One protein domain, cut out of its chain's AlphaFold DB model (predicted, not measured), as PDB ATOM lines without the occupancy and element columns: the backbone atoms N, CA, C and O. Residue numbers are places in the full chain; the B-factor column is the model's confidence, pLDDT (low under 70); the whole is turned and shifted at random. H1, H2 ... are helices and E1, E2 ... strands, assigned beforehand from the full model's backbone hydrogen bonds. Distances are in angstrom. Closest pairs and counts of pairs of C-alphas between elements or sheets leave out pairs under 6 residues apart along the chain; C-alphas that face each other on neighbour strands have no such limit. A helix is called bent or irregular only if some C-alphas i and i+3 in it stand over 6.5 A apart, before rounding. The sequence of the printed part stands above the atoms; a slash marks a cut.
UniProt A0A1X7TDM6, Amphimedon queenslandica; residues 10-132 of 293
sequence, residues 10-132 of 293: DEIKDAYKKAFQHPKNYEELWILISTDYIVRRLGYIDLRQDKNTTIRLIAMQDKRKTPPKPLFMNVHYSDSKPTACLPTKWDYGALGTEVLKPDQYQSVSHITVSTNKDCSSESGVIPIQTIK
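This is residues 10 to 132 of the 293 residues of a protein of Amphimedon queenslandica (UniProt A0A1X7TDM6). A small, nearly closed barrel is made by strands E2, E3, E7, E5, E4, E8 and E9, with a short helix, H2, at one end; between E7 and E5 the ring closes through E6, into which E5 runs on. Helix H1 lies outside the barrel and only grazes it, and strand E1 pairs with the first part of E2. The printed part has 123 residues with two named helices and nine named strands; along the chain H1 comes first, then the strands E1 to E7, then H2, and last E8 and E9, and the strands form one branched, mixed sheet, in which the neighbours E2 and E9 are parallel and the other neighbour pairs are antiparallel. The class is mixed, helices and strands; the whole is compact, with a radius of gyration of the C-alphas of 14.2 A and spans of 39 by 33 by 27 A.

H1, residues 10 to 21, begins at C-alpha 10 (-23.454, -17.567, -19.360) and is 16.6 A long. E1 is residues 30 to 34, E2 residues 37 to 46 at 22.6 A, and E3 residues 53 to 61 at 24.4 A. E4 is residues 72 to 77 at 16.2 A, E5 residues 84 to 87, E6 residues 89 to 91, and E7 residues 94 to 99. H2, residues 104 to 107, is neither bent nor irregular, but only just: C-alphas 104 and 107 are 6.1 A apart. E8 is residues 108 to 114 at 17.5 A, and E9, residues 126 to 131, ends at C-alpha 131 (-13.718, -22.455, -30.605).

The sheet is strongly twisted; E2 has three neighbours and bends by 76 degrees at residue 41. E1, E2 and E3 form a meander, each strand the antiparallel neighbour of the one before, with N 31 and O 39 at 2.8 A and N 44 and O 56 at 2.8 A. E2 and E9 are parallel, with N 43 and O 127 at 2.8 A. E3 and E7 are antiparallel, with N 57 and O 95 at 2.8 A, and hairpin E6 and E7 has N 89 and O 96 at 2.8 A. Hairpin E4 and E5 has N 73 and O 86 at 2.9 A; E8, on the other side of E4, has N 74 and O 112 at 2.9 A. Hairpin E8 and E9 has N 111 and O 126 at 2.9 A. The closest C-alphas of E5 and E7, Pro 87 and Thr 97, are 6.5 A apart. H2 is on the sheet at a height of 6.4 A, over none of its strands. H1 only grazes the sheet with residues 12 to 20, near E2 and E9. Every O i to N i+4 pair of H1 is within hydrogen-bond range; H2 is too short for one.

The C-alphas of Asp 10 and Thr 66, the two farthest apart, are 41.8 A apart. The printed part has no cut. The link E8 to E9, 11 residues, is long. Mean pLDDT of the printed part is 82.1; residues 10 to 19, 50, 65 to 67, 92 to 93 and 99 to 103 are under 70.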
ATOM      1  N   ASP A  10     -22.870 -18.780 -18.779       43.12
ATOM      2  CA  ASP A  10     -23.454 -17.567 -19.360       43.12
ATOM      3  C   ASP A  10     -23.115 -16.314 -18.543       43.12
ATOM      4  O   ASP A  10     -22.742 -15.298 -19.124       43.12
ATOM      5  N   GLU A  11     -23.113 -16.393 -17.208       42.22
ATOM      6  CA  GLU A  11     -22.645 -15.296 -16.343       42.22
ATOM      7  C   GLU A  11     -21.155 -15.007 -16.543       42.22
ATOM      8  O   GLU A  11     -20.740 -13.852 -16.570       42.22
ATOM      9  N   ILE A  12     -20.356 -16.057 -16.743       51.03
ATOM     10  CA  ILE A  12     -18.946 -15.987 -17.123       51.03
ATOM     11  C   ILE A  12     -18.815 -15.248 -18.465       51.03
ATOM     12  O   ILE A  12     -18.066 -14.278 -18.571       51.03
ATOM     13  N   LYS A  13     -19.591 -15.640 -19.482       51.00
ATOM     14  CA  LYS A  13     -19.575 -15.016 -20.814       51.00
ATOM     15  C   LYS A  13     -19.981 -13.536 -20.786       51.00
ATOM     16  O   LYS A  13     -19.313 -12.718 -21.423       51.00
ATOM     17  N   ASP A  14     -21.021 -13.180 -20.036       55.31
ATOM     18  CA  ASP A  14     -21.496 -11.797 -19.901       55.31
ATOM     19  C   ASP A  14     -20.560 -10.931 -19.050       55.31
ATOM     20  O   ASP A  14     -20.293  -9.777 -19.403       55.31
ATOM     21  N   ALA A  15     -20.002 -11.483 -17.969       48.94
ATOM     22  CA  ALA A  15     -18.976 -10.812 -17.177       48.94
ATOM     23  C   ALA A  15     -17.728 -10.523 -18.022       48.94
ATOM     24  O   ALA A  15     -17.175  -9.429 -17.925       48.94
ATOM     25  N   TYR A  16     -17.330 -11.439 -18.913       57.03
ATOM     26  CA  TYR A  16     -16.217 -11.196 -19.831       57.03
ATOM     27  C   TYR A  16     -16.528 -10.167 -20.891       57.03
ATOM     28  O   TYR A  16     -15.708  -9.284 -21.135       57.03
ATOM     29  N   LYS A  17     -17.712 -10.236 -21.501       61.28
ATOM     30  CA  LYS A  17     -18.120  -9.216 -22.466       61.28
ATOM     31  C   LYS A  17     -18.055  -7.820 -21.837       61.28
ATOM     32  O   LYS A  17     -17.538  -6.907 -22.470       61.28
ATOM     33  N   LYS A  18     -18.468  -7.682 -20.571       59.84
ATOM     34  CA  LYS A  18     -18.337  -6.435 -19.801       59.84
ATOM     35  C   LYS A  18     -16.884  -6.076 -19.473       59.84
ATOM     36  O   LYS A  18     -16.499  -4.929 -19.680       59.84
ATOM     37  N   ALA A  19     -16.073  -7.032 -19.017       59.53
ATOM     38  CA  ALA A  19     -14.672  -6.796 -18.657       59.53
ATOM     39  C   ALA A  19     -13.827  -6.315 -19.847       59.53
ATOM     40  O   ALA A  19     -12.944  -5.485 -19.672       59.53
ATOM     41  N   PHE A  20     -14.105  -6.785 -21.065       74.19
ATOM     42  CA  PHE A  20     -13.371  -6.340 -22.254       74.19
ATOM     43  C   PHE A  20     -13.865  -5.014 -22.832       74.19
ATOM     44  O   PHE A  20     -13.128  -4.398 -23.592       74.19
ATOM     45  N   GLN A  21     -15.079  -4.577 -22.501       77.81
ATOM     46  CA  GLN A  21     -15.645  -3.330 -23.021       77.81
ATOM     47  C   GLN A  21     -15.410  -2.145 -22.088       77.81
ATOM     48  O   GLN A  21     -15.243  -1.045 -22.579       77.81
ATOM     49  N   HIS A  22     -15.390  -2.343 -20.766       80.44
ATOM     50  CA  HIS A  22     -15.174  -1.255 -19.805       80.44
ATOM     51  C   HIS A  22     -14.461  -1.750 -18.536       80.44
ATOM     52  O   HIS A  22     -15.051  -1.747 -17.448       80.44
ATOM     53  N   PRO A  23     -13.204  -2.206 -18.647       86.88
ATOM     54  CA  PRO A  23     -12.445  -2.660 -17.496       86.88
ATOM     55  C   PRO A  23     -12.082  -1.483 -16.596       86.88
ATOM     56  O   PRO A  23     -11.728  -0.396 -17.069       86.88
ATOM     57  N   LYS A  24     -12.076  -1.716 -15.283       85.56
ATOM     58  CA  LYS A  24     -11.672  -0.690 -14.304       85.56
ATOM     59  C   LYS A  24     -10.194  -0.322 -14.420       85.56
ATOM     60  O   LYS A  24      -9.814   0.811 -14.142       85.56
ATOM     61  N   ASN A  25      -9.357  -1.284 -14.792       88.25
ATOM     62  CA  ASN A  25      -7.917  -1.127 -14.962       88.25
ATOM     63  C   ASN A  25      -7.378  -2.215 -15.909       88.25
ATOM     64  O   ASN A  25      -8.104  -3.120 -16.318       88.25
ATOM     65  N   TYR A  26      -6.091  -2.148 -16.261       90.00
ATOM     66  CA  TYR A  26      -5.484  -3.152 -17.138       90.00
ATOM     67  C   TYR A  26      -5.454  -4.558 -16.510       90.00
ATOM     68  O   TYR A  26      -5.355  -5.540 -17.239       90.00
ATOM     69  N   GLU A  27      -5.533  -4.690 -15.182       91.56
ATOM     70  CA  GLU A  27      -5.451  -5.985 -14.498       91.56
ATOM     71  C   GLU A  27      -6.705  -6.833 -14.706       91.56
ATOM     72  O   GLU A  27      -6.638  -8.041 -14.508       91.56
ATOM     73  N   GLU A  28      -7.832  -6.253 -15.130       90.62
ATOM     74  CA  GLU A  28      -9.023  -7.002 -15.569       90.62
ATOM     75  C   GLU A  28      -8.862  -7.572 -16.992       90.62
ATOM     76  O   GLU A  28      -9.578  -8.488 -17.394       90.62
ATOM     77  N   LEU A  29      -7.872  -7.077 -17.736       92.44
ATOM     78  CA  LEU A  29      -7.577  -7.435 -19.121       92.44
ATOM     79  C   LEU A  29      -6.348  -8.338 -19.257       92.44
ATOM     80  O   LEU A  29      -6.303  -9.206 -20.139       92.44
ATOM     81  N   TRP A  30      -5.357  -8.114 -18.401       93.00
ATOM     82  CA  TRP A  30      -4.019  -8.678 -18.478       93.00
ATOM     83  C   TRP A  30      -3.570  -9.186 -17.114       93.00
ATOM     84  O   TRP A  30      -3.959  -8.663 -16.071       93.00
ATOM     85  N   ILE A  31      -2.716 -10.202 -17.120       93.12
ATOM     86  CA  ILE A  31      -1.992 -10.657 -15.936       93.12
ATOM     87  C   ILE A  31      -0.508 -10.449 -16.191       93.12
ATOM     88  O   ILE A  31       0.032 -10.993 -17.154       93.12
ATOM     89  N   LEU A  32       0.149  -9.703 -15.305       91.25
ATOM     90  CA  LEU A  32       1.602  -9.610 -15.246       91.25
ATOM     91  C   LEU A  32       2.153 -10.866 -14.562       91.25
ATOM     92  O   LEU A  32       2.064 -11.008 -13.346       91.25
ATOM     93  N   ILE A  33       2.682 -11.798 -15.354       89.56
ATOM     94  CA  ILE A  33       3.250 -13.062 -14.852       89.56
ATOM     95  C   ILE A  33       4.654 -12.830 -14.292       89.56
ATOM     96  O   ILE A  33       5.049 -13.407 -13.283       89.56
ATOM     97  N   SER A  34       5.421 -11.975 -14.960       85.06
ATOM     98  CA  SER A  34       6.724 -11.503 -14.513       85.06
ATOM     99  C   SER A  34       7.005 -10.148 -15.150       85.06
ATOM    100  O   SER A  34       6.248  -9.684 -15.998       85.06
ATOM    101  N   THR A  35       8.144  -9.538 -14.829       81.50
ATOM    102  CA  THR A  35       8.599  -8.302 -15.484       81.50
ATOM    103  C   THR A  35       8.699  -8.389 -17.009       81.50
ATOM    104  O   THR A  35       8.711  -7.354 -17.673       81.50
ATOM    105  N   ASP A  36       8.785  -9.608 -17.551       81.94
ATOM    106  CA  ASP A  36       9.025  -9.879 -18.968       81.94
ATOM    107  C   ASP A  36       7.794 -10.473 -19.672       81.94
ATOM    108  O   ASP A  36       7.832 -10.656 -20.889       81.94
ATOM    109  N   TYR A  37       6.719 -10.774 -18.930       85.75
ATOM    110  CA  TYR A  37       5.546 -11.483 -19.435       85.75
ATOM    111  C   TYR A  37       4.234 -10.870 -18.980       85.75
ATOM    112  O   TYR A  37       3.961 -10.762 -17.782       85.75
ATOM    113  N   ILE A  38       3.363 -10.636 -19.953       90.88
ATOM    114  CA  ILE A  38       1.936 -10.439 -19.718       90.88
ATOM    115  C   ILE A  38       1.136 -11.465 -20.509       90.88
ATOM    116  O   ILE A  38       1.500 -11.826 -21.630       90.88
ATOM    117  N   VAL A  39       0.035 -11.927 -19.929       92.94
ATOM    118  CA  VAL A  39      -0.921 -12.818 -20.594       92.94
ATOM    119  C   VAL A  39      -2.312 -12.209 -20.569       92.94
ATOM    120  O   VAL A  39      -2.687 -11.530 -19.612       92.94
ATOM    121  N   ARG A  40      -3.077 -12.427 -21.635       93.44
ATOM    122  CA  ARG A  40      -4.464 -11.972 -21.748       93.44
ATOM    123  C   ARG A  40      -5.348 -12.770 -20.796       93.44
ATOM    124  O   ARG A  40      -5.192 -13.983 -20.691       93.44
ATOM    125  N   ARG A  41      -6.340 -12.141 -20.167       93.31
ATOM    126  CA  ARG A  41      -7.350 -12.839 -19.346       93.31
ATOM    127  C   ARG A  41      -8.430 -13.553 -20.164       93.31
ATOM    128  O   ARG A  41      -9.608 -13.501 -19.829       93.31
ATOM    129  N   LEU A  42      -8.027 -14.226 -21.238       92.31
ATOM    130  CA  LEU A  42      -8.881 -15.097 -22.034       92.31
ATOM    131  C   LEU A  42      -8.027 -16.118 -22.782       92.31
ATOM    132  O   LEU A  42      -7.155 -15.755 -23.574       92.31
ATOM    133  N   GLY A  43      -8.292 -17.392 -22.522       91.75
ATOM    134  CA  GLY A  43      -7.788 -18.515 -23.297       91.75
ATOM    135  C   GLY A  43      -8.830 -19.038 -24.284       91.75
ATOM    136  O   GLY A  43     -10.026 -18.767 -24.171       91.75
ATOM    137  N   TYR A  44      -8.373 -19.845 -25.232       91.88
ATOM    138  CA  TYR A  44      -9.195 -20.472 -26.257       91.88
ATOM    139  C   TYR A  44      -8.898 -21.968 -26.319       91.88
ATOM    140  O   TYR A  44      -7.744 -22.359 -26.447       91.88
ATOM    141  N   ILE A  45      -9.925 -22.811 -26.258       90.94
ATOM    142  CA  ILE A  45      -9.818 -24.216 -26.669       90.94
ATOM    143  C   ILE A  45     -10.032 -24.260 -28.180       90.94
ATOM    144  O   ILE A  45     -11.104 -23.896 -28.661       90.94
ATOM    145  N   ASP A  46      -9.023 -24.711 -28.911       89.06
ATOM    146  CA  ASP A  46      -9.046 -24.875 -30.360       89.06
ATOM    147  C   ASP A  46      -9.424 -26.316 -30.725       89.06
ATOM    148  O   ASP A  46      -8.619 -27.236 -30.549       89.06
ATOM    149  N   LEU A  47     -10.655 -26.497 -31.218       87.38
ATOM    150  CA  LEU A  47     -11.186 -27.780 -31.698       87.38
ATOM    151  C   LEU A  47     -11.157 -27.901 -33.228       87.38
ATOM    152  O   LEU A  47     -11.866 -28.734 -33.785       87.38
ATOM    153  N   ARG A  48     -10.385 -27.062 -33.931       85.19
ATOM    154  CA  ARG A  48     -10.294 -27.123 -35.402       85.19
ATOM    155  C   ARG A  48      -9.567 -28.359 -35.921       85.19
ATOM    156  O   ARG A  48      -9.734 -28.710 -37.082       85.19
ATOM    157  N   GLN A  49      -8.715 -28.971 -35.100       76.38
ATOM    158  CA  GLN A  49      -7.996 -30.191 -35.455       76.38
ATOM    159  C   GLN A  49      -8.657 -31.391 -34.773       76.38
ATOM    160  O   GLN A  49      -8.636 -31.498 -33.550       76.38
ATOM    161  N   ASP A  50      -9.182 -32.328 -35.565       66.38
ATOM    162  CA  ASP A  50      -9.967 -33.471 -35.064       66.38
ATOM    163  C   ASP A  50      -9.198 -34.401 -34.110       66.38
ATOM    164  O   ASP A  50      -9.798 -35.153 -33.345       66.38
ATOM    165  N   LYS A  51      -7.859 -34.383 -34.163       71.81
ATOM    166  CA  LYS A  51      -6.998 -35.313 -33.414       71.81
ATOM    167  C   LYS A  51      -6.383 -34.713 -32.152       71.81
ATOM    168  O   LYS A  51      -6.187 -35.444 -31.186       71.81
ATOM    169  N   ASN A  52      -6.123 -33.403 -32.145       75.62
ATOM    170  CA  ASN A  52      -5.429 -32.721 -31.055       75.62
ATOM    171  C   ASN A  52      -6.246 -31.504 -30.621       75.62
ATOM    172  O   ASN A  52      -6.457 -30.574 -31.395       75.62
ATOM    173  N   THR A  53      -6.667 -31.484 -29.358       84.56
ATOM    174  CA  THR A  53      -7.228 -30.274 -28.752       84.56
ATOM    175  C   THR A  53      -6.094 -29.439 -28.184       84.56
ATOM    176  O   THR A  53      -5.291 -29.944 -27.403       84.56
ATOM    177  N   THR A  54      -6.026 -28.155 -28.534       88.38
ATOM    178  CA  THR A  54      -5.019 -27.249 -27.959       88.38
ATOM    179  C   THR A  54      -5.682 -26.133 -27.175       88.38
ATOM    180  O   THR A  54      -6.702 -25.598 -27.604       88.38
ATOM    181  N   ILE A  55      -5.116 -25.774 -26.024       90.62
ATOM    182  CA  ILE A  55      -5.470 -24.534 -25.333       90.62
ATOM    183  C   ILE A  55      -4.477 -23.467 -25.770       90.62
ATOM    184  O   ILE A  55      -3.265 -23.686 -25.759       90.62
ATOM    185  N   ARG A  56      -5.003 -22.316 -26.173       91.69
ATOM    186  CA  ARG A  56      -4.272 -21.181 -26.720       91.69
ATOM    187  C   ARG A  56      -4.499 -19.969 -25.838       91.69
ATOM    188  O   ARG A  56      -5.626 -19.671 -25.462       91.69
ATOM    189  N   LEU A  57      -3.428 -19.267 -25.515       92.31
ATOM    190  CA  LEU A  57      -3.442 -18.101 -24.651       92.31
ATOM    191  C   LEU A  57      -2.628 -16.992 -25.300       92.31
ATOM    192  O   LEU A  57      -1.470 -17.194 -25.659       92.31
ATOM    193  N   ILE A  58      -3.216 -15.810 -25.437       92.75
ATOM    194  CA  ILE A  58      -2.486 -14.655 -25.956       92.75
ATOM    195  C   ILE A  58      -1.500 -14.201 -24.883       92.75
ATOM    196  O   ILE A  58      -1.881 -13.945 -23.740       92.75
ATOM    197  N   ALA A  59      -0.231 -14.100 -25.258       90.50
ATOM    198  CA  ALA A  59       0.837 -13.658 -24.379       90.50
ATOM    199  C   ALA A  59       1.725 -12.657 -25.107       90.50
ATOM    200  O   ALA A  59       1.872 -12.705 -26.327       90.50
ATOM    201  N   MET A  60       2.349 -11.768 -24.347       86.88
ATOM    202  CA  MET A  60       3.392 -10.882 -24.841       86.88
ATOM    203  C   MET A  60       4.615 -10.967 -23.947       86.88
ATOM    204  O   MET A  60       4.536 -11.255 -22.753       86.88
ATOM    205  N   GLN A  61       5.752 -10.735 -24.583       83.56
ATOM    206  CA  GLN A  61       7.064 -11.090 -24.090       83.56
ATOM    207  C   GLN A  61       8.056  -9.985 -24.422       83.56
ATOM    208  O   GLN A  61       8.174  -9.595 -25.587       83.56
ATOM    209  N   ASP A  62       8.841  -9.566 -23.432       80.69
ATOM    210  CA  ASP A  62      10.048  -8.785 -23.690       80.69
ATOM    211  C   ASP A  62      11.139  -9.674 -24.314       80.69
ATOM    212  O   ASP A  62      11.690 -10.565 -23.667       80.69
ATOM    213  N   LYS A  63      11.446  -9.440 -25.595       76.44
ATOM    214  CA  LYS A  63      12.446 -10.205 -26.361       76.44
ATOM    215  C   LYS A  63      13.882  -9.686 -26.207       76.44
ATOM    216  O   LYS A  63      14.788 -10.249 -26.814       76.44
ATOM    217  N   ARG A  64      14.104  -8.594 -25.466       76.31
ATOM    218  CA  ARG A  64      15.428  -7.944 -25.365       76.31
ATOM    219  C   ARG A  64      16.354  -8.625 -24.360       76.31
ATOM    220  O   ARG A  64      17.560  -8.411 -24.406       76.31
ATOM    221  N   LYS A  65      15.799  -9.406 -23.435       63.81
ATOM    222  CA  LYS A  65      16.555 -10.138 -22.414       63.81
ATOM    223  C   LYS A  65      16.683 -11.612 -22.815       63.81
ATOM    224  O   LYS A  65      15.882 -12.095 -23.607       63.81
ATOM    225  N   THR A  66      17.739 -12.258 -22.301       62.97
ATOM    226  CA  THR A  66      18.089 -13.700 -22.285       62.97
ATOM    227  C   THR A  66      16.896 -14.631 -22.534       62.97
ATOM    228  O   THR A  66      15.810 -14.278 -22.076       62.97
ATOM    229  N   PRO A  67      17.051 -15.813 -23.183       66.94
ATOM    230  CA  PRO A  67      15.936 -16.690 -23.523       66.94
ATOM    231  C   PRO A  67      14.908 -16.758 -22.394       66.94
ATOM    232  O   PRO A  67      15.276 -16.981 -21.236       66.94
ATOM    233  N   PRO A  68      13.640 -16.516 -22.720       70.69
ATOM    234  CA  PRO A  68      12.636 -16.338 -21.706       70.69
ATOM    235  C   PRO A  68      12.476 -17.514 -20.754       70.69
ATOM    236  O   PRO A  68      12.605 -18.667 -21.170       70.69
ATOM    237  N   LYS A  69      12.085 -17.238 -19.504       81.50
ATOM    238  CA  LYS A  69      11.651 -18.302 -18.591       81.50
ATOM    239  C   LYS A  69      10.476 -19.065 -19.218       81.50
ATOM    240  O   LYS A  69       9.491 -18.424 -19.580       81.50
ATOM    241  N   PRO A  70      10.543 -20.403 -19.324       87.31
ATOM    242  CA  PRO A  70       9.422 -21.193 -19.811       87.31
ATOM    243  C   PRO A  70       8.160 -20.928 -18.991       87.31
ATOM    244  O   PRO A  70       8.225 -20.772 -17.771       87.31
ATOM    245  N   LEU A  71       7.019 -20.913 -19.673       90.75
ATOM    246  CA  LEU A  71       5.712 -20.849 -19.038       90.75
ATOM    247  C   LEU A  71       5.052 -22.224 -19.075       90.75
ATOM    248  O   LEU A  71       5.155 -22.967 -20.058       90.75
ATOM    249  N   PHE A  72       4.354 -22.534 -17.996       92.94
ATOM    250  CA  PHE A  72       3.563 -23.737 -17.812       92.94
ATOM    251  C   PHE A  72       2.112 -23.328 -17.622       92.94
ATOM    252  O   PHE A  72       1.828 -22.305 -16.999       92.94
ATOM    253  N   MET A  73       1.201 -24.105 -18.187       93.44
ATOM    254  CA  MET A  73      -0.231 -23.879 -18.080       93.44
ATOM    255  C   MET A  73      -0.810 -24.949 -17.169       93.44
ATOM    256  O   MET A  73      -0.668 -26.133 -17.474       93.44
ATOM    257  N   ASN A  74      -1.446 -24.543 -16.070       93.50
ATOM    258  CA  ASN A  74      -2.231 -25.470 -15.270       93.50
ATOM    259  C   ASN A  74      -3.670 -25.490 -15.786       93.50
ATOM    260  O   ASN A  74      -4.322 -24.448 -15.870       93.50
ATOM    261  N   VAL A  75      -4.152 -26.672 -16.158       92.00
ATOM    262  CA  VAL A  75      -5.511 -26.883 -16.661       92.00
ATOM    263  C   VAL A  75      -6.383 -27.386 -15.520       92.00
ATOM    264  O   VAL A  75      -6.120 -28.453 -14.963       92.00
ATOM    265  N   HIS A  76      -7.433 -26.630 -15.194       90.75
ATOM    266  CA  HIS A  76      -8.342 -26.928 -14.090       90.75
ATOM    267  C   HIS A  76      -9.664 -27.494 -14.601       90.75
ATOM    268  O   HIS A  76     -10.334 -26.879 -15.437       90.75
ATOM    269  N   TYR A  77     -10.084 -28.638 -14.065       88.81
ATOM    270  CA  TYR A  77     -11.295 -29.341 -14.488       88.81
ATOM    271  C   TYR A  77     -12.432 -29.201 -13.466       88.81
ATOM    272  O   TYR A  77     -12.191 -29.159 -12.263       88.81
ATOM    273  N   SER A  78     -13.680 -29.148 -13.933       86.69
ATOM    274  CA  SER A  78     -14.872 -29.032 -13.082       86.69
ATOM    275  C   SER A  78     -15.344 -30.359 -12.476       86.69
ATOM    276  O   SER A  78     -16.105 -30.348 -11.514       86.69
ATOM    277  N   ASP A  79     -14.912 -31.501 -13.014       82.75
ATOM    278  CA  ASP A  79     -15.410 -32.844 -12.683       82.75
ATOM    279  C   ASP A  79     -14.486 -33.629 -11.737       82.75
ATOM    280  O   ASP A  79     -14.325 -34.840 -11.874       82.75
ATOM    281  N   SER A  80     -13.845 -32.938 -10.787       74.38
ATOM    282  CA  SER A  80     -12.886 -33.516  -9.823       74.38
ATOM    283  C   SER A  80     -11.690 -34.246 -10.458       74.38
ATOM    284  O   SER A  80     -10.931 -34.914  -9.752       74.38
ATOM    285  N   LYS A  81     -11.486 -34.114 -11.776       77.19
ATOM    286  CA  LYS A  81     -10.281 -34.599 -12.451       77.19
ATOM    287  C   LYS A  81      -9.051 -33.841 -11.935       77.19
ATOM    288  O   LYS A  81      -9.141 -32.633 -11.705       77.19
ATOM    289  N   PRO A  82      -7.899 -34.520 -11.789       79.25
ATOM    290  CA  PRO A  82      -6.659 -33.860 -11.408       79.25
ATOM    291  C   PRO A  82      -6.294 -32.750 -12.392       79.25
ATOM    292  O   PRO A  82      -6.419 -32.917 -13.606       79.25
ATOM    293  N   THR A  83      -5.807 -31.637 -11.857       84.38
ATOM    294  CA  THR A  83      -5.265 -30.540 -12.656       84.38
ATOM    295  C   THR A  83      -4.017 -31.000 -13.408       84.38
ATOM    296  O   THR A  83      -3.241 -31.808 -12.890       84.38
ATOM    297  N   ALA A  84      -3.794 -30.481 -14.612       87.81
ATOM    298  CA  ALA A  84      -2.636 -30.843 -15.426       87.81
ATOM    299  C   ALA A  84      -1.716 -29.636 -15.633       87.81
ATOM    300  O   ALA A  84      -2.089 -28.695 -16.328       87.81
ATOM    301  N   CYS A  85      -0.502 -29.695 -15.079       91.94
ATOM    302  CA  CYS A  85       0.543 -28.706 -15.336       91.94
ATOM    303  C   CYS A  85       1.319 -29.095 -16.600       91.94
ATOM    304  O   CYS A  85       2.081 -30.067 -16.608       91.94
ATOM    305  N   LEU A  86       1.095 -28.358 -17.684       92.19
ATOM    306  CA  LEU A  86       1.595 -28.691 -19.014       92.19
ATOM    307  C   LEU A  86       2.603 -27.644 -19.507       92.19
ATOM    308  O   LEU A  86       2.406 -26.445 -19.288       92.19
ATOM    309  N   PRO A  87       3.683 -28.051 -20.200       92.31
ATOM    310  CA  PRO A  87       4.577 -27.101 -20.846       92.31
ATOM    311  C   PRO A  87       3.843 -26.354 -21.966       92.31
ATOM    312  O   PRO A  87       2.971 -26.911 -22.642       92.31
ATOM    313  N   THR A  88       4.221 -25.097 -22.183       91.31
ATOM    314  CA  THR A  88       3.695 -24.291 -23.291       91.31
ATOM    315  C   THR A  88       4.719 -24.134 -24.409       91.31
ATOM    316  O   THR A  88       5.932 -24.182 -24.187       91.31
ATOM    317  N   LYS A  89       4.227 -23.928 -25.631       89.00
ATOM    318  CA  LYS A  89       5.026 -23.604 -26.813       89.00
ATOM    319  C   LYS A  89       4.497 -22.327 -27.458       89.00
ATOM    320  O   LYS A  89       3.289 -22.146 -27.580       89.00
ATOM    321  N   TRP A  90       5.406 -21.461 -27.893       83.25
ATOM    322  CA  TRP A  90       5.059 -20.288 -28.689       83.25
ATOM    323  C   TRP A  90       4.683 -20.675 -30.114       83.25
ATOM    324  O   TRP A  90       5.418 -21.413 -30.773       83.25
ATOM    325  N   ASP A  91       3.564 -20.135 -30.586       76.88
ATOM    326  CA  ASP A  91       3.050 -20.387 -31.923       76.88
ATOM    327  C   ASP A  91       2.093 -19.261 -32.360       76.88
ATOM    328  O   ASP A  91       1.168 -18.909 -31.628       76.88
ATOM    329  N   TYR A  92       2.340 -18.659 -33.527       67.56
ATOM    330  CA  TYR A  92       1.529 -17.577 -34.124       67.56
ATOM    331  C   TYR A  92       1.092 -16.440 -33.166       67.56
ATOM    332  O   TYR A  92      -0.040 -15.959 -33.223       67.56
ATOM    333  N   GLY A  93       1.980 -15.989 -32.272       66.69
ATOM    334  CA  GLY A  93       1.681 -14.896 -31.329       66.69
ATOM    335  C   GLY A  93       0.876 -15.310 -30.090       66.69
ATOM    336  O   GLY A  93       0.469 -14.451 -29.312       66.69
ATOM    337  N   ALA A  94       0.674 -16.611 -29.879       74.56
ATOM    338  CA  ALA A  94       0.045 -17.179 -28.694       74.56
ATOM    339  C   ALA A  94       0.930 -18.264 -28.054       74.56
ATOM    340  O   ALA A  94       1.779 -18.881 -28.701       74.56
ATOM    341  N   LEU A  95       0.702 -18.520 -26.769       76.88
ATOM    342  CA  LEU A  95       1.166 -19.713 -26.072       76.88
ATOM    343  C   LEU A  95       0.149 -20.828 -26.282       76.88
ATOM    344  O   LEU A  95      -1.043 -20.631 -26.056       76.88
ATOM    345  N   GLY A  96       0.612 -21.996 -26.706       78.75
ATOM    346  CA  GLY A  96      -0.204 -23.192 -26.857       78.75
ATOM    347  C   GLY A  96       0.243 -24.315 -25.933       78.75
ATOM    348  O   GLY A  96       1.439 -24.475 -25.686       78.75
ATOM    349  N   THR A  97      -0.704 -25.121 -25.467       78.94
ATOM    350  CA  THR A  97      -0.432 -26.446 -24.898       78.94
ATOM    351  C   THR A  97      -1.439 -27.460 -25.437       78.94
ATOM    352  O   THR A  97      -2.588 -27.108 -25.721       78.94
ATOM    353  N   GLU A  98      -1.008 -28.703 -25.638       78.31
ATOM    354  CA  GLU A  98      -1.884 -29.779 -26.105       78.31
ATOM    355  C   GLU A  98      -2.617 -30.404 -24.916       78.31
ATOM    356  O   GLU A  98      -1.999 -30.834 -23.943       78.31
ATOM    357  N   VAL A  99      -3.945 -30.474 -24.999       67.81
ATOM    358  CA  VAL A  99      -4.768 -31.235 -24.057       67.81
ATOM    359  C   VAL A  99      -4.876 -32.656 -24.581       67.81
ATOM    360  O   VAL A  99      -5.236 -32.892 -25.733       67.81
ATOM    361  N   LEU A 100      -4.547 -33.604 -23.710       59.22
ATOM    362  CA  LEU A 100      -4.143 -34.953 -24.091       59.22
ATOM    363  C   LEU A 100      -5.251 -35.799 -24.744       59.22
ATOM    364  O   LEU A 100      -4.910 -36.819 -25.344       59.22
ATOM    365  N   LYS A 101      -6.543 -35.424 -24.655       65.56
ATOM    366  CA  LYS A 101      -7.644 -36.149 -25.325       65.56
ATOM    367  C   LYS A 101      -8.829 -35.252 -25.763       65.56
ATOM    368  O   LYS A 101      -9.231 -34.381 -24.987       65.56
ATOM    369  N   PRO A 102      -9.443 -35.494 -26.946       60.91
ATOM    370  CA  PRO A 102     -10.574 -34.714 -27.481       60.91
ATOM    371  C   PRO A 102     -11.869 -34.732 -26.659       60.91
ATOM    372  O   PRO A 102     -12.759 -33.939 -26.917       60.91
ATOM    373  N   ASP A 103     -12.030 -35.626 -25.693       66.25
ATOM    374  CA  ASP A 103     -13.199 -35.711 -24.808       66.25
ATOM    375  C   ASP A 103     -13.004 -34.927 -23.498       66.25
ATOM    376  O   ASP A 103     -13.967 -34.544 -22.832       66.25
ATOM    377  N   GLN A 104     -11.755 -34.627 -23.133       72.88
ATOM    378  CA  GLN A 104     -11.422 -33.986 -21.861       72.88
ATOM    379  C   GLN A 104     -11.689 -32.479 -21.837       72.88
ATOM    380  O   GLN A 104     -11.816 -31.913 -20.753       72.88
ATOM    381  N   TYR A 105     -11.810 -31.815 -22.992       81.25
ATOM    382  CA  TYR A 105     -11.999 -30.360 -23.030       81.25
ATOM    383  C   TYR A 105     -13.327 -29.909 -22.408       81.25
ATOM    384  O   TYR A 105     -13.428 -28.780 -21.936       81.25
ATOM    385  N   GLN A 106     -14.353 -30.769 -22.413       83.56
ATOM    386  CA  GLN A 106     -15.703 -30.405 -21.967       83.56
ATOM    387  C   GLN A 106     -15.765 -30.073 -20.478       83.56
ATOM    388  O   GLN A 106     -16.592 -29.251 -20.073       83.56
ATOM    389  N   SER A 107     -14.895 -30.700 -19.681       85.50
ATOM    390  CA  SER A 107     -14.793 -30.440 -18.250       85.50
ATOM    391  C   SER A 107     -13.724 -29.413 -17.895       85.50
ATOM    392  O   SER A 107     -13.582 -29.086 -16.723       85.50
ATOM    393  N   VAL A 108     -12.993 -28.854 -18.867       88.31
ATOM    394  CA  VAL A 108     -12.064 -27.757 -18.582       88.31
ATOM    395  C   VAL A 108     -12.867 -26.531 -18.151       88.31
ATOM    396  O   VAL A 108     -13.752 -26.058 -18.864       88.31
ATOM    397  N   SER A 109     -12.548 -26.025 -16.963       88.38
ATOM    398  CA  SER A 109     -13.224 -24.881 -16.350       88.38
ATOM    399  C   SER A 109     -12.483 -23.571 -16.613       88.38
ATOM    400  O   SER A 109     -13.085 -22.585 -17.030       88.38
ATOM    401  N   HIS A 110     -11.171 -23.568 -16.388       91.81
ATOM    402  CA  HIS A 110     -10.284 -22.424 -16.548       91.81
ATOM    403  C   HIS A 110      -8.828 -22.905 -16.609       91.81
ATOM    404  O   HIS A 110      -8.541 -24.087 -16.390       91.81
ATOM    405  N   ILE A 111      -7.912 -21.990 -16.906       93.25
ATOM    406  CA  ILE A 111      -6.472 -22.219 -16.780       93.25
ATOM    407  C   ILE A 111      -5.843 -21.200 -15.836       93.25
ATOM    408  O   ILE A 111      -6.387 -20.121 -15.589       93.25
ATOM    409  N   THR A 112      -4.649 -21.530 -15.372       94.69
ATOM    410  CA  THR A 112      -3.694 -20.585 -14.797       94.69
ATOM    411  C   THR A 112      -2.332 -20.791 -15.455       94.69
ATOM    412  O   THR A 112      -2.109 -21.753 -16.197       94.69
ATOM    413  N   VAL A 113      -1.416 -19.855 -15.240       94.12
ATOM    414  CA  VAL A 113      -0.068 -19.867 -15.811       94.12
ATOM    415  C   VAL A 113       0.958 -19.771 -14.694       94.12
ATOM    416  O   VAL A 113       0.760 -19.047 -13.727       94.12
ATOM    417  N   SER A 114       2.075 -20.472 -14.835       92.81
ATOM    418  CA  SER A 114       3.171 -20.485 -13.869       92.81
ATOM    419  C   SER A 114       4.517 -20.435 -14.590       92.81
ATOM    420  O   SER A 114       4.665 -20.957 -15.694       92.81
ATOM    421  N   THR A 115       5.529 -19.842 -13.957       91.31
ATOM    422  CA  THR A 115       6.933 -19.958 -14.400       91.31
ATOM    423  C   THR A 115       7.622 -21.216 -13.864       91.31
ATOM    424  O   THR A 115       8.727 -21.547 -14.289       91.31
ATOM    425  N   ASN A 116       6.991 -21.908 -12.913       91.56
ATOM    426  CA  ASN A 116       7.493 -23.135 -12.299       91.56
ATOM    427  C   ASN A 116       6.893 -24.358 -12.996       91.56
ATOM    428  O   ASN A 116       5.686 -24.403 -13.243       91.56
ATOM    429  N   LYS A 117       7.736 -25.366 -13.254       92.06
ATOM    430  CA  LYS A 117       7.380 -26.610 -13.961       92.06
ATOM    431  C   LYS A 117       6.318 -27.455 -13.247       92.06
ATOM    432  O   LYS A 117       5.668 -28.274 -13.884       92.06
ATOM    433  N   ASP A 118       6.177 -27.278 -11.943       91.38
ATOM    434  CA  ASP A 118       5.210 -27.964 -11.085       91.38
ATOM    435  C   ASP A 118       3.942 -27.135 -10.824       91.38
ATOM    436  O   ASP A 118       3.076 -27.569 -10.073       91.38
ATOM    437  N   CYS A 119       3.830 -25.947 -11.426       91.50
ATOM    438  CA  CYS A 119       2.724 -25.016 -11.211       91.50
ATOM    439  C   CYS A 119       2.531 -24.576  -9.742       91.50
ATOM    440  O   CYS A 119       1.448 -24.164  -9.358       91.50
ATOM    441  N   SER A 120       3.590 -24.572  -8.923       87.00
ATOM    442  CA  SER A 120       3.538 -24.152  -7.506       87.00
ATOM    443  C   SER A 120       3.280 -22.652  -7.261       87.00
ATOM    444  O   SER A 120       3.064 -22.237  -6.123       87.00
ATOM    445  N   SER A 121       3.325 -21.806  -8.295       86.00
ATOM    446  CA  SER A 121       3.073 -20.356  -8.207       86.00
ATOM    447  C   SER A 121       2.230 -19.903  -9.392       86.00
ATOM    448  O   SER A 121       2.744 -19.421 -10.403       86.00
ATOM    449  N   GLU A 122       0.928 -20.133  -9.277       84.44
ATOM    450  CA  GLU A 122      -0.036 -19.867 -10.337       84.44
ATOM    451  C   GLU A 122      -0.407 -18.388 -10.447       84.44
ATOM    452  O   GLU A 122      -0.449 -17.635  -9.472       84.44
ATOM    453  N   SER A 123      -0.726 -17.989 -11.671       88.50
ATOM    454  CA  SER A 123      -1.345 -16.716 -11.992       88.50
ATOM    455  C   SER A 123      -2.772 -16.621 -11.450       88.50
ATOM    456  O   SER A 123      -3.356 -17.590 -10.970       88.50
ATOM    457  N   GLY A 124      -3.401 -15.461 -11.647       88.25
ATOM    458  CA  GLY A 124      -4.854 -15.359 -11.527       88.25
ATOM    459  C   GLY A 124      -5.588 -16.282 -12.509       88.25
ATOM    460  O   GLY A 124      -5.034 -16.671 -13.540       88.25
ATOM    461  N   VAL A 125      -6.848 -16.589 -12.187       91.00
ATOM    462  CA  VAL A 125      -7.757 -17.383 -13.026       91.00
ATOM    463  C   VAL A 125      -7.893 -16.757 -14.414       91.00
ATOM    464  O   VAL A 125      -8.179 -15.560 -14.541       91.00
ATOM    465  N   ILE A 126      -7.714 -17.583 -15.445       93.44
ATOM    466  CA  ILE A 126      -7.919 -17.225 -16.846       93.44
ATOM    467  C   ILE A 126      -9.048 -18.101 -17.403       93.44
ATOM    468  O   ILE A 126      -8.897 -19.323 -17.493       93.44
ATOM    469  N   PRO A 127     -10.180 -17.508 -17.797       91.00
ATOM    470  CA  PRO A 127     -11.257 -18.254 -18.436       91.00
ATOM    471  C   PRO A 127     -10.869 -18.794 -19.792       91.00
ATOM    472  O   PRO A 127      -9.916 -18.334 -20.423       91.00
ATOM    473  N   ILE A 128     -11.696 -19.704 -20.289       88.62
ATOM    474  CA  ILE A 128     -11.488 -20.294 -21.597       88.62
ATOM    475  C   ILE A 128     -12.774 -20.269 -22.408       88.62
ATOM    476  O   ILE A 128     -13.843 -20.647 -21.930       88.62
ATOM    477  N   GLN A 129     -12.643 -19.875 -23.670       89.38
ATOM    478  CA  GLN A 129     -13.694 -19.978 -24.667       89.38
ATOM    479  C   GLN A 129     -13.424 -21.155 -25.607       89.38
ATOM    480  O   GLN A 129     -12.321 -21.325 -26.115       89.38
ATOM    481  N   THR A 130     -14.439 -21.966 -25.885       88.88
ATOM    482  CA  THR A 130     -14.320 -23.041 -26.875       88.88
ATOM    483  C   THR A 130     -14.577 -22.513 -28.281       88.88
ATOM    484  O   THR A 130     -15.650 -21.972 -28.558       88.88
ATOM    485  N   ILE A 131     -13.613 -22.721 -29.173       88.81
ATOM    486  CA  ILE A 131     -13.718 -22.455 -30.605       88.81
ATOM    487  C   ILE A 131     -13.971 -23.782 -31.314       88.81
ATOM    488  O   ILE A 131     -13.140 -24.689 -31.278       88.81
ATOM    489  N   LYS A 132     -15.141 -23.897 -31.943       87.38
ATOM    490  CA  LYS A 132     -15.579 -25.100 -32.652       87.38
ATOM    491  C   LYS A 132     -16.238 -24.739 -33.982       87.38
ATOM    492  O   LYS A 132     -16.837 -23.661 -34.049       87.38
TER     493      LYS A 132